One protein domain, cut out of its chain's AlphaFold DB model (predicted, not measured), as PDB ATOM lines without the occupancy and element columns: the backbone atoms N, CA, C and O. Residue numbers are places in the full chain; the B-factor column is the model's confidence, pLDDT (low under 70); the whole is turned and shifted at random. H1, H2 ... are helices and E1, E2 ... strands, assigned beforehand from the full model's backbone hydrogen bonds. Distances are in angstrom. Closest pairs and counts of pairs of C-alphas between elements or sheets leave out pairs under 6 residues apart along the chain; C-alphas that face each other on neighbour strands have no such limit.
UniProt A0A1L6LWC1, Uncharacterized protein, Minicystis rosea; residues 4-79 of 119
ATOM      1  N   PRO A   4       4.830  76.467 285.570       93.38
ATOM      2  CA  PRO A   4       6.162  76.909 285.989       93.38
ATOM      3  C   PRO A   4       7.105  75.797 286.471       93.38
ATOM      4  O   PRO A   4       8.304  75.864 286.211       93.38
ATOM      5  N   TYR A   5       6.605  74.749 287.142       92.06
ATOM      6  CA  TYR A   5       7.482  73.655 287.587       92.06
ATOM      7  C   TYR A   5       8.028  72.829 286.417       92.06
ATOM      8  O   TYR A   5       9.155  72.339 286.487       92.06
ATOM      9  N   TYR A   6       7.257  72.692 285.335       92.19
ATOM     10  CA  TYR A   6       7.721  72.026 284.118       92.19
ATOM     11  C   TYR A   6       8.854  72.806 283.461       92.19
ATOM     12  O   TYR A   6       9.895  72.225 283.163       92.19
ATOM     13  N   GLU A   7       8.680  74.116 283.295       94.50
ATOM     14  CA  GLU A   7       9.692  74.998 282.708       94.50
ATOM     15  C   GLU A   7      10.970  75.015 283.548       94.50
ATOM     16  O   GLU A   7      12.069  74.812 283.028       94.50
ATOM     17  N   GLN A   8      10.831  75.166 284.868       94.88
ATOM     18  CA  GLN A   8      11.969  75.156 285.782       94.88
ATOM     19  C   GLN A   8      12.724  73.823 285.726       94.88
ATOM     20  O   GLN A   8      13.957  73.804 285.748       94.88
ATOM     21  N   HIS A   9      12.010  72.697 285.664       93.31
ATOM     22  CA  HIS A   9      12.656  71.393 285.583       93.31
ATOM     23  C   HIS A   9      13.330  71.174 284.224       93.31
ATOM     24  O   HIS A   9      14.460  70.689 284.178       93.31
ATOM     25  N   GLN A  10      12.686  71.591 283.132       93.19
ATOM     26  CA  GLN A  10      13.262  71.529 281.794       93.19
ATOM     27  C   GLN A  10      14.570  72.325 281.710       93.19
ATOM     28  O   GLN A  10      15.558  71.813 281.189       93.19
ATOM     29  N   ALA A  11      14.625  73.522 282.301       95.06
ATOM     30  CA  ALA A  11      15.850  74.320 282.347       95.06
ATOM     31  C   ALA A  11      17.011  73.585 283.047       95.06
ATOM     32  O   ALA A  11      18.143  73.616 282.565       95.06
ATOM     33  N   LYS A  12      16.737  72.857 284.143       93.44
ATOM     34  CA  LYS A  12      17.751  72.033 284.831       93.44
ATOM     35  C   LYS A  12      18.250  70.879 283.957       93.44
ATOM     36  O   LYS A  12      19.445  70.591 283.950       93.44
ATOM     37  N   ILE A  13      17.356  70.227 283.212       92.31
ATOM     38  CA  ILE A  13      17.716  69.139 282.289       92.31
ATOM     39  C   ILE A  13      18.602  69.670 281.157       92.31
ATOM     40  O   ILE A  13      19.621  69.059 280.839       92.31
ATOM     41  N   GLU A  14      18.266  70.825 280.580       94.12
ATOM     42  CA  GLU A  14      19.079  71.446 279.529       94.12
ATOM     43  C   GLU A  14      20.457  71.883 280.042       94.12
ATOM     44  O   GLU A  14      21.467  71.669 279.366       94.12
ATOM     45  N   GLN A  15      20.535  72.383 281.278       94.50
ATOM     46  CA  GLN A  15      21.815  72.657 281.928       94.50
ATOM     47  C   GLN A  15      22.671  71.386 282.059       94.50
ATOM     48  O   GLN A  15      23.864  71.419 281.761       94.50
ATOM     49  N   GLN A  16      22.076  70.253 282.453       91.25
ATOM     50  CA  GLN A  16      22.781  68.966 282.552       91.25
ATOM     51  C   GLN A  16      23.188  68.404 281.184       91.25
ATOM     52  O   GLN A  16      24.265  67.817 281.051       91.25
ATOM     53  N   ARG A  17      22.357  68.591 280.150       93.94
ATOM     54  CA  ARG A  17      22.716  68.223 278.775       93.94
ATOM     55  C   ARG A  17      23.963  68.964 278.321       93.94
ATOM     56  O   ARG A  17      24.778  68.353 277.633       93.94
ATOM     57  N   ALA A  18      24.127  70.229 278.712       94.94
ATOM     58  CA  ALA A  18      25.275  71.058 278.342       94.94
ATOM     59  C   ALA A  18      25.519  71.051 276.817       94.94
ATOM     60  O   ALA A  18      26.622  70.794 276.346       94.94
ATOM     61  N   GLY A  19      24.446  71.234 276.037       94.56
ATOM     62  CA  GLY A  19      24.493  71.234 274.569       94.56
ATOM     63  C   GLY A  19      24.571  69.853 273.905       94.56
ATOM     64  O   GLY A  19      24.469  69.769 272.683       94.56
ATOM     65  N   ARG A  20      24.692  68.753 274.666       94.00
ATOM     66  CA  ARG A  20      24.609  67.391 274.110       94.00
ATOM     67  C   ARG A  20      23.245  67.142 273.465       94.00
ATOM     68  O   ARG A  20      22.236  67.723 273.874       94.00
ATOM     69  N   ALA A  21      23.209  66.243 272.482       92.44
ATOM     70  CA  ALA A  21      21.990  65.871 271.766       92.44
ATOM     71  C   ALA A  21      20.872  65.386 272.708       92.44
ATOM     72  O   ALA A  21      21.124  64.880 273.808       92.44
ATOM     73  N   THR A  22      19.621  65.531 272.271       84.94
ATOM     74  CA  THR A  22      18.479  64.890 272.933       84.94
ATOM     75  C   THR A  22      18.730  63.382 273.020       84.94
ATOM     76  O   THR A  22      19.275  62.774 272.104       84.94
ATOM     77  N   GLY A  23      18.399  62.779 274.164       82.06
ATOM     78  CA  GLY A  23      18.687  61.364 274.425       82.06
ATOM     79  C   GLY A  23      20.085  61.069 274.982       82.06
ATOM     80  O   GLY A  23      20.301  59.958 275.450       82.06
ATOM     81  N   ALA A  24      21.005  62.044 275.041       85.38
ATOM     82  CA  ALA A  24      22.303  61.847 275.702       85.38
ATOM     83  C   ALA A  24      22.167  61.563 277.212       85.38
ATOM     84  O   ALA A  24      22.997  60.868 277.794       85.38
ATOM     85  N   LEU A  25      21.111  62.081 277.852       82.44
ATOM     86  CA  LEU A  25      20.757  61.731 279.226       82.44
ATOM     87  C   LEU A  25      19.896  60.460 279.234       82.44
ATOM     88  O   LEU A  25      18.690  60.487 278.971       82.44
ATOM     89  N   LEU A  26      20.530  59.335 279.560       82.12
ATOM     90  CA  LEU A  26      19.901  58.015 279.534       82.12
ATOM     91  C   LEU A  26      19.138  57.630 280.809       82.12
ATOM     92  O   LEU A  26      18.436  56.637 280.771       82.12
ATOM     93  N   ALA A  27      19.251  58.342 281.928       86.31
ATOM     94  CA  ALA A  27      18.460  58.082 283.142       86.31
ATOM     95  C   ALA A  27      18.678  59.202 284.172       86.31
ATOM     96  O   ALA A  27      19.427  60.150 283.923       86.31
ATOM     97  N   GLY A  28      18.021  59.099 285.329       87.75
ATOM     98  CA  GLY A  28      18.411  59.792 286.566       87.75
ATOM     99  C   GLY A  28      17.899  61.224 286.728       87.75
ATOM    100  O   GLY A  28      17.674  61.663 287.847       87.75
ATOM    101  N   HIS A  29      17.628  61.934 285.638       90.69
ATOM    102  CA  HIS A  29      17.121  63.312 285.669       90.69
ATOM    103  C   HIS A  29      15.607  63.414 285.938       90.69
ATOM    104  O   HIS A  29      15.103  64.499 286.212       90.69
ATOM    105  N   LYS A  30      14.872  62.300 285.858       92.94
ATOM    106  CA  LYS A  30      13.426  62.197 286.099       92.94
ATOM    107  C   LYS A  30      13.117  60.938 286.913       92.94
ATOM    108  O   LYS A  30      13.975  60.069 287.073       92.94
ATOM    109  N   LYS A  31      11.897  60.864 287.439       94.31
ATOM    110  CA  LYS A  31      11.312  59.654 288.010       94.31
ATOM    111  C   LYS A  31      10.741  58.824 286.860       94.31
ATOM    112  O   LYS A  31       9.838  59.289 286.165       94.31
ATOM    113  N   ASP A  32      11.282  57.641 286.640       93.50
ATOM    114  CA  ASP A  32      10.883  56.763 285.553       93.50
ATOM    115  C   ASP A  32       9.595  56.008 285.912       93.50
ATOM    116  O   ASP A  32       9.407  55.569 287.052       93.50
ATOM    117  N   VAL A  33       8.709  55.846 284.929       93.19
ATOM    118  CA  VAL A  33       7.614  54.872 285.010       93.19
ATOM    119  C   VAL A  33       8.176  53.490 284.696       93.19
ATOM    120  O   VAL A  33       8.800  53.297 283.651       93.19
ATOM    121  N   VAL A  34       7.967  52.539 285.603       93.69
ATOM    122  CA  VAL A  34       8.586  51.208 285.549       93.69
ATOM    123  C   VAL A  34       7.550  50.089 285.571       93.69
ATOM    124  O   VAL A  34       6.413  50.269 286.001       93.69
ATOM    125  N   ILE A  35       7.959  48.905 285.123       93.00
ATOM    126  CA  ILE A  35       7.187  47.668 285.263       93.00
ATOM    127  C   ILE A  35       7.566  47.031 286.605       93.00
ATOM    128  O   ILE A  35       8.741  47.004 286.960       93.00
ATOM    129  N   THR A  36       6.583  46.540 287.362       94.62
ATOM    130  CA  THR A  36       6.808  45.916 288.677       94.62
ATOM    131  C   THR A  36       5.703  44.930 289.037       94.62
ATOM    132  O   THR A  36       4.530  45.133 288.697       94.62
ATOM    133  N   ASN A  37       6.046  43.906 289.822       95.25
ATOM    134  CA  ASN A  37       5.070  42.980 290.399       95.25
ATOM    135  C   ASN A  37       4.104  43.670 291.373       95.25
ATOM    136  O   ASN A  37       2.968  43.218 291.545       95.25
ATOM    137  N   ARG A  38       4.498  44.802 291.975       93.44
ATOM    138  CA  ARG A  38       3.648  45.560 292.913       93.44
ATOM    139  C   ARG A  38       2.327  46.009 292.303       93.44
ATOM    140  O   ARG A  38       1.326  46.094 293.013       93.44
ATOM    141  N   LEU A  39       2.299  46.247 290.993       92.19
ATOM    142  CA  LEU A  39       1.076  46.632 290.298       92.19
ATOM    143  C   LEU A  39       0.020  45.518 290.362       92.19
ATOM    144  O   LEU A  39      -1.163  45.812 290.213       92.19
ATOM    145  N   GLY A  40       0.415  44.246 290.527       89.38
ATOM    146  CA  GLY A  40      -0.518  43.112 290.607       89.38
ATOM    147  C   GLY A  40      -1.442  43.193 291.822       89.38
ATOM    148  O   GLY A  40      -2.594  42.780 291.758       89.38
ATOM    149  N   TRP A  41      -0.958  43.809 292.901       89.00
ATOM    150  CA  TRP A  41      -1.697  44.004 294.150       89.00
ATOM    151  C   TRP A  41      -2.472  45.322 294.186       89.00
ATOM    152  O   TRP A  41      -3.375  45.492 295.002       89.00
ATOM    153  N   LYS A  42      -2.111  46.271 293.314       89.50
ATOM    154  CA  LYS A  42      -2.719  47.600 293.245       89.50
ATOM    155  C   LYS A  42      -3.038  47.971 291.792       89.50
ATOM    156  O   LYS A  42      -2.332  48.790 291.195       89.50
ATOM    157  N   PRO A  43      -4.082  47.370 291.197       85.25
ATOM    158  CA  PRO A  43      -4.505  47.725 289.846       85.25
ATOM    159  C   PRO A  43      -4.870  49.217 289.760       85.25
ATOM    160  O   PRO A  43      -5.247  49.824 290.762       85.25
ATOM    161  N   LYS A  44      -4.770  49.804 288.557       91.62
ATOM    162  CA  LYS A  44      -4.994  51.243 288.289       91.62
ATOM    163  C   LYS A  44      -4.031  52.192 289.016       91.62
ATOM    164  O   LYS A  44      -4.366  53.350 289.256       91.62
ATOM    165  N   SER A  45      -2.840  51.717 289.370       93.94
ATOM    166  CA  SER A  45      -1.748  52.565 289.848       93.94
ATOM    167  C   SER A  45      -0.639  52.674 288.809       93.94
ATOM    168  O   SER A  45      -0.520  51.822 287.930       93.94
ATOM    169  N   VAL A  46       0.169  53.726 288.915       93.88
ATOM    170  CA  VAL A  46       1.431  53.860 288.181       93.88
ATOM    171  C   VAL A  46       2.585  53.528 289.119       93.88
ATOM    172  O   VAL A  46       2.595  53.957 290.275       93.88
ATOM    173  N   ALA A  47       3.553  52.754 288.634       94.81
ATOM    174  CA  ALA A  47       4.777  52.477 289.367       94.81
ATOM    175  C   ALA A  47       5.867  53.462 288.955       94.81
ATOM    176  O   ALA A  47       6.211  53.566 287.780       94.81
ATOM    177  N   ILE A  48       6.398  54.177 289.940       95.25
ATOM    178  CA  ILE A  48       7.367  55.248 289.746       95.25
ATOM    179  C   ILE A  48       8.623  54.920 290.547       95.25
ATOM    180  O   ILE A  48       8.534  54.590 291.734       95.25
ATOM    181  N   PHE A  49       9.787  55.035 289.917       95.12
ATOM    182  CA  PHE A  49      11.088  54.774 290.525       95.12
ATOM    183  C   PHE A  49      12.170  55.685 289.935       95.12
ATOM    184  O   PHE A  49      12.078  56.120 288.794       95.12
ATOM    185  N   GLY A  50      13.221  55.970 290.699       94.44
ATOM    186  CA  GLY A  50      14.449  56.547 290.168       94.44
ATOM    187  C   GLY A  50      14.696  57.969 290.636       94.44
ATOM    188  O   GLY A  50      14.771  58.210 291.841       94.44
ATOM    189  N   TRP A  51      14.885  58.900 289.693       94.00
ATOM    190  CA  TRP A  51      15.438  60.230 289.975       94.00
ATOM    191  C   TRP A  51      16.754  60.107 290.756       94.00
ATOM    192  O   TRP A  51      16.855  60.435 291.933       94.00
ATOM    193  N   HIS A  52      17.735  59.482 290.116       92.31
ATOM    194  CA  HIS A  52      18.949  59.014 290.770       92.31
ATOM    195  C   HIS A  52      19.935  60.146 291.062       92.31
ATOM    196  O   HIS A  52      20.166  61.038 290.245       92.31
ATOM    197  N   GLN A  53      20.579  60.049 292.221       89.94
ATOM    198  CA  GLN A  53      21.801  60.785 292.520       89.94
ATOM    199  C   GLN A  53      22.967  60.270 291.659       89.94
ATOM    200  O   GLN A  53      22.912  59.176 291.098       89.94
ATOM    201  N   LEU A  54      24.069  61.029 291.595       87.44
ATOM    202  CA  LEU A  54      25.268  60.633 290.834       87.44
ATOM    203  C   LEU A  54      25.918  59.334 291.340       87.44
ATOM    204  O   LEU A  54      26.651  58.690 290.600       87.44
ATOM    205  N   ASN A  55      25.636  58.937 292.583       90.81
ATOM    206  CA  ASN A  55      26.068  57.667 293.167       90.81
ATOM    207  C   ASN A  55      25.094  56.502 292.892       90.81
ATOM    208  O   ASN A  55      25.256  55.432 293.470       90.81
ATOM    209  N   GLY A  56      24.064  56.706 292.066       88.62
ATOM    210  CA  GLY A  56      23.070  55.688 291.723       88.62
ATOM    211  C   GLY A  56      21.960  55.492 292.757       88.62
ATOM    212  O   GLY A  56      21.050  54.709 292.512       88.62
ATOM    213  N   VAL A  57      21.973  56.206 293.888       93.06
ATOM    214  CA  VAL A  57      20.908  56.089 294.897       93.06
ATOM    215  C   VAL A  57      19.629  56.767 294.384       93.06
ATOM    216  O   VAL A  57      19.676  57.956 294.041       93.06
ATOM    217  N   PRO A  58      18.479  56.063 294.339       94.50
ATOM    218  CA  PRO A  58      17.219  56.656 293.903       94.50
ATOM    219  C   PRO A  58      16.713  57.668 294.936       94.50
ATOM    220  O   PRO A  58      16.633  57.364 296.126       94.50
ATOM    221  N   ILE A  59      16.331  58.867 294.487       95.31
ATOM    222  CA  ILE A  59      15.604  59.834 295.327       95.31
ATOM    223  C   ILE A  59      14.132  59.418 295.447       95.31
ATOM    224  O   ILE A  59      13.505  59.649 296.478       95.31
ATOM    225  N   GLN A  60      13.584  58.789 294.403       95.31
ATOM    226  CA  GLN A  60      12.252  58.197 294.377       95.31
ATOM    227  C   GLN A  60      12.362  56.670 294.520       95.31
ATOM    228  O   GLN A  60      12.628  55.981 293.531       95.31
ATOM    229  N   PRO A  61      12.112  56.105 295.715       95.44
ATOM    230  CA  PRO A  61      11.946  54.665 295.870       95.44
ATOM    231  C   PRO A  61      10.782  54.152 295.020       95.44
ATOM    232  O   PRO A  61       9.870  54.916 294.684       95.44
ATOM    233  N   LEU A  62      10.775  52.848 294.735       95.94
ATOM    234  CA  LEU A  62       9.696  52.217 293.980       95.94
ATOM    235  C   LEU A  62       8.368  52.441 294.708       95.94
ATOM    236  O   LEU A  62       8.188  51.991 295.844       95.94
ATOM    237  N   SER A  63       7.445  53.135 294.052       95.25
ATOM    238  CA  SER A  63       6.191  53.584 294.644       95.25
ATOM    239  C   SER A  63       5.025  53.382 293.687       95.25
ATOM    240  O   SER A  63       5.139  53.662 292.499       95.25
ATOM    241  N   THR A  64       3.894  52.931 294.227       95.62
ATOM    242  CA  THR A  64       2.611  52.773 293.522       95.62
ATOM    243  C   THR A  64       1.506  53.598 294.187       95.62
ATOM    244  O   THR A  64       0.324  53.252 294.154       95.62
ATOM    245  N   VAL A  65       1.861  54.678 294.895       95.56
ATOM    246  CA  VAL A  65       0.880  55.474 295.657       95.56
ATOM    247  C   VAL A  65      -0.107  56.216 294.758       95.56
ATOM    248  O   VAL A  65      -1.249  56.404 295.167       95.56
ATOM    249  N   HIS A  66       0.307  56.559 293.538       95.50
ATOM    250  CA  HIS A  66      -0.482  57.321 292.578       95.50
ATOM    251  C   HIS A  66      -1.320  56.432 291.651       95.50
ATOM    252  O   HIS A  66      -0.954  55.295 291.351       95.50
ATOM    253  N   GLU A  67      -2.441  56.977 291.185       95.19
ATOM    254  CA  GLU A  67      -3.294  56.380 290.153       95.19
ATOM    255  C   GLU A  67      -2.625  56.387 288.768       95.19
ATOM    256  O   GLU A  67      -1.715  57.173 288.511       95.19
ATOM    257  N   ASN A  68      -3.077  55.519 287.863       92.38
ATOM    258  CA  ASN A  68      -2.514  55.368 286.513       92.38
ATOM    259  C   ASN A  68      -2.675  56.614 285.615       92.38
ATOM    260  O   ASN A  68      -1.968  56.742 284.621       92.38
ATOM    261  N   THR A  69      -3.546  57.556 285.980       92.25
ATOM    262  CA  THR A  69      -3.723  58.859 285.314       92.25
ATOM    263  C   THR A  69      -2.830  59.964 285.875       92.25
ATOM    264  O   THR A  69      -2.844  61.091 285.374       92.25
ATOM    265  N   TYR A  70      -2.053  59.679 286.920       92.62
ATOM    266  CA  TYR A  70      -1.205  60.672 287.556       92.62
ATOM    267  C   TYR A  70      -0.034  61.079 286.662       92.62
ATOM    268  O   TYR A  70       0.711  60.248 286.143       92.62
ATOM    269  N   ALA A  71       0.191  62.386 286.566       89.81
ATOM    270  CA  ALA A  71       1.383  62.949 285.961       89.81
ATOM    271  C   ALA A  71       1.882  64.147 286.769       89.81
ATOM    272  O   ALA A  71       1.095  64.943 287.286       89.81
ATOM    273  N   ASP A  72       3.202  64.294 286.847       90.81
ATOM    274  CA  ASP A  72       3.863  65.480 287.381       90.81
ATOM    275  C   ASP A  72       5.061  65.880 286.501       90.81
ATOM    276  O   ASP A  72       5.470  65.155 285.592       90.81
ATOM    277  N   TYR A  73       5.650  67.046 286.770       91.50
ATOM    278  CA  TYR A  73       6.795  67.574 286.014       91.50
ATOM    279  C   TYR A  73       8.060  66.708 286.101       91.50
ATOM    280  O   TYR A  73       9.008  66.876 285.321       91.50
ATOM    281  N   SER A  74       8.108  65.809 287.079       90.62
ATOM    282  CA  SER A  74       9.237  64.932 287.345       90.62
ATOM    283  C   SER A  74       9.082  63.554 286.709       90.62
ATOM    284  O   SER A  74      10.075  62.837 286.669       90.62
ATOM    285  N   HIS A  75       7.921  63.213 286.135       90.88
ATOM    286  CA  HIS A  75       7.740  61.978 285.373       90.88
ATOM    287  C   HIS A  75       8.599  61.938 284.109       90.88
ATOM    288  O   HIS A  75       8.642  62.894 283.328       90.88
ATOM    289  N   GLY A  76       9.251  60.794 283.907       87.88
ATOM    290  CA  GLY A  76       9.976  60.402 282.710       87.88
ATOM    291  C   GLY A  76       9.389  59.124 282.126       87.88
ATOM    292  O   GLY A  76       9.224  58.126 282.826       87.88
ATOM    293  N   ILE A  77       9.082  59.159 280.830       88.12
ATOM    294  CA  ILE A  77       8.728  57.970 280.055       88.12
ATOM    295  C   ILE A  77       9.911  57.636 279.162       88.12
ATOM    296  O   ILE A  77      10.328  58.451 278.335       88.12
ATOM    297  N   ARG A  78      10.445  56.428 279.328       86.75
ATOM    298  CA  ARG A  78      11.504  55.882 278.488       86.75
ATOM    299  C   ARG A  78      10.985  54.651 277.783       86.75
ATOM    300  O   ARG A  78      10.641  53.661 278.419       86.75
ATOM    301  N   LEU A  79      10.976  54.713 276.461       86.88
ATOM    302  CA  LEU A  79      10.732  53.529 275.660       86.88
ATOM    303  C   LEU A  79      12.002  52.681 275.665       86.88
ATOM    304  O   LEU A  79      13.090  53.175 275.365       86.88
TER     305      LEU A  79
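What this domain is: This is residues 4 to 79 of the 119 residues of an uncharacterized protein of Minicystis rosea (UniProt A0A1L6LWC1). A small sheet of three short strands, E1, E2 and E3, stands between two helices that leave its faces uncovered: the longer helix H1 lies off towards one end of the domain and the single turn H2 off towards the other. Long loops make up much of the rest, and the last one, residues 64 to 79, folds back from E3 so that residues 75 to 76 pair with residues 31 to 32 of E1. The printed part has 76 residues with two named helices and three named strands, in the order H1, E1, H2, E2, E3; the sheet order is E1 - E2 - E3, all antiparallel. The class is mixed, helices and strands, with 32 residues in named elements, under half of those printed. The whole is only just compact, close to loose, with a radius of gyration of the C-alphas of 13.4 A and spans of 42 by 29 by 21 A.

Where its parts are: Start in the sheet, at C-alpha 31, (11.312, 59.654, 288.010), where strand E1, residues 31 to 33, begins; it covers 6.7 A. Strand E2 is residues 48 to 52, 12.2 A long, and strand E3 is residues 58 to 63, 11.5 A long, ending at C-alpha 63, (6.191, 53.584, 294.644). Then find C-alpha 4 at (6.162, 76.909, 285.989); from there helix H1, residues 4 to 17, runs 20.0 A. Helix H2 is residues 37 to 40, 5.6 A long.

How they stand to each other: Look first at E2, the inner strand, with E1 and E3 as edge strands. E1 and E2 are antiparallel at 145 degrees; C-alphas 31 and 51 face each other at 4.6 A, and N 32 and O 49 are within hydrogen-bond range at 2.8 A. E2 and E3 form a hairpin, antiparallel at 172 degrees; C-alphas 49 and 62 face each other at 4.5 A, and N 48 and O 63 are 2.9 A apart. Residues 31 to 32 of E1 also pair, parallel, with residues 75 to 76. H1 is not on the sheet, with 0 pairs of C-alphas within 10 A, and is apart from E2, E3 and H2. H2 is not on the sheet either, with 3 such pairs, and is apart from E3. In H1 every O i to N i+4 pair is within hydrogen-bond range; H2 is too short for such a pair, and its one O i to N i+3 pair is within range.

The domain as a whole: The two C-alphas farthest apart are those of Gly 19 and Trp 41, at 42.6 A. The printed part has no cut. The link from H1 to E1 is long, with 13 residues; those from E1 to H2 and from E2 to E3 are tight, and that from H2 to E2 is short. In this model the mean pLDDT of the printed part is 91.9, and no printed residue is under 70.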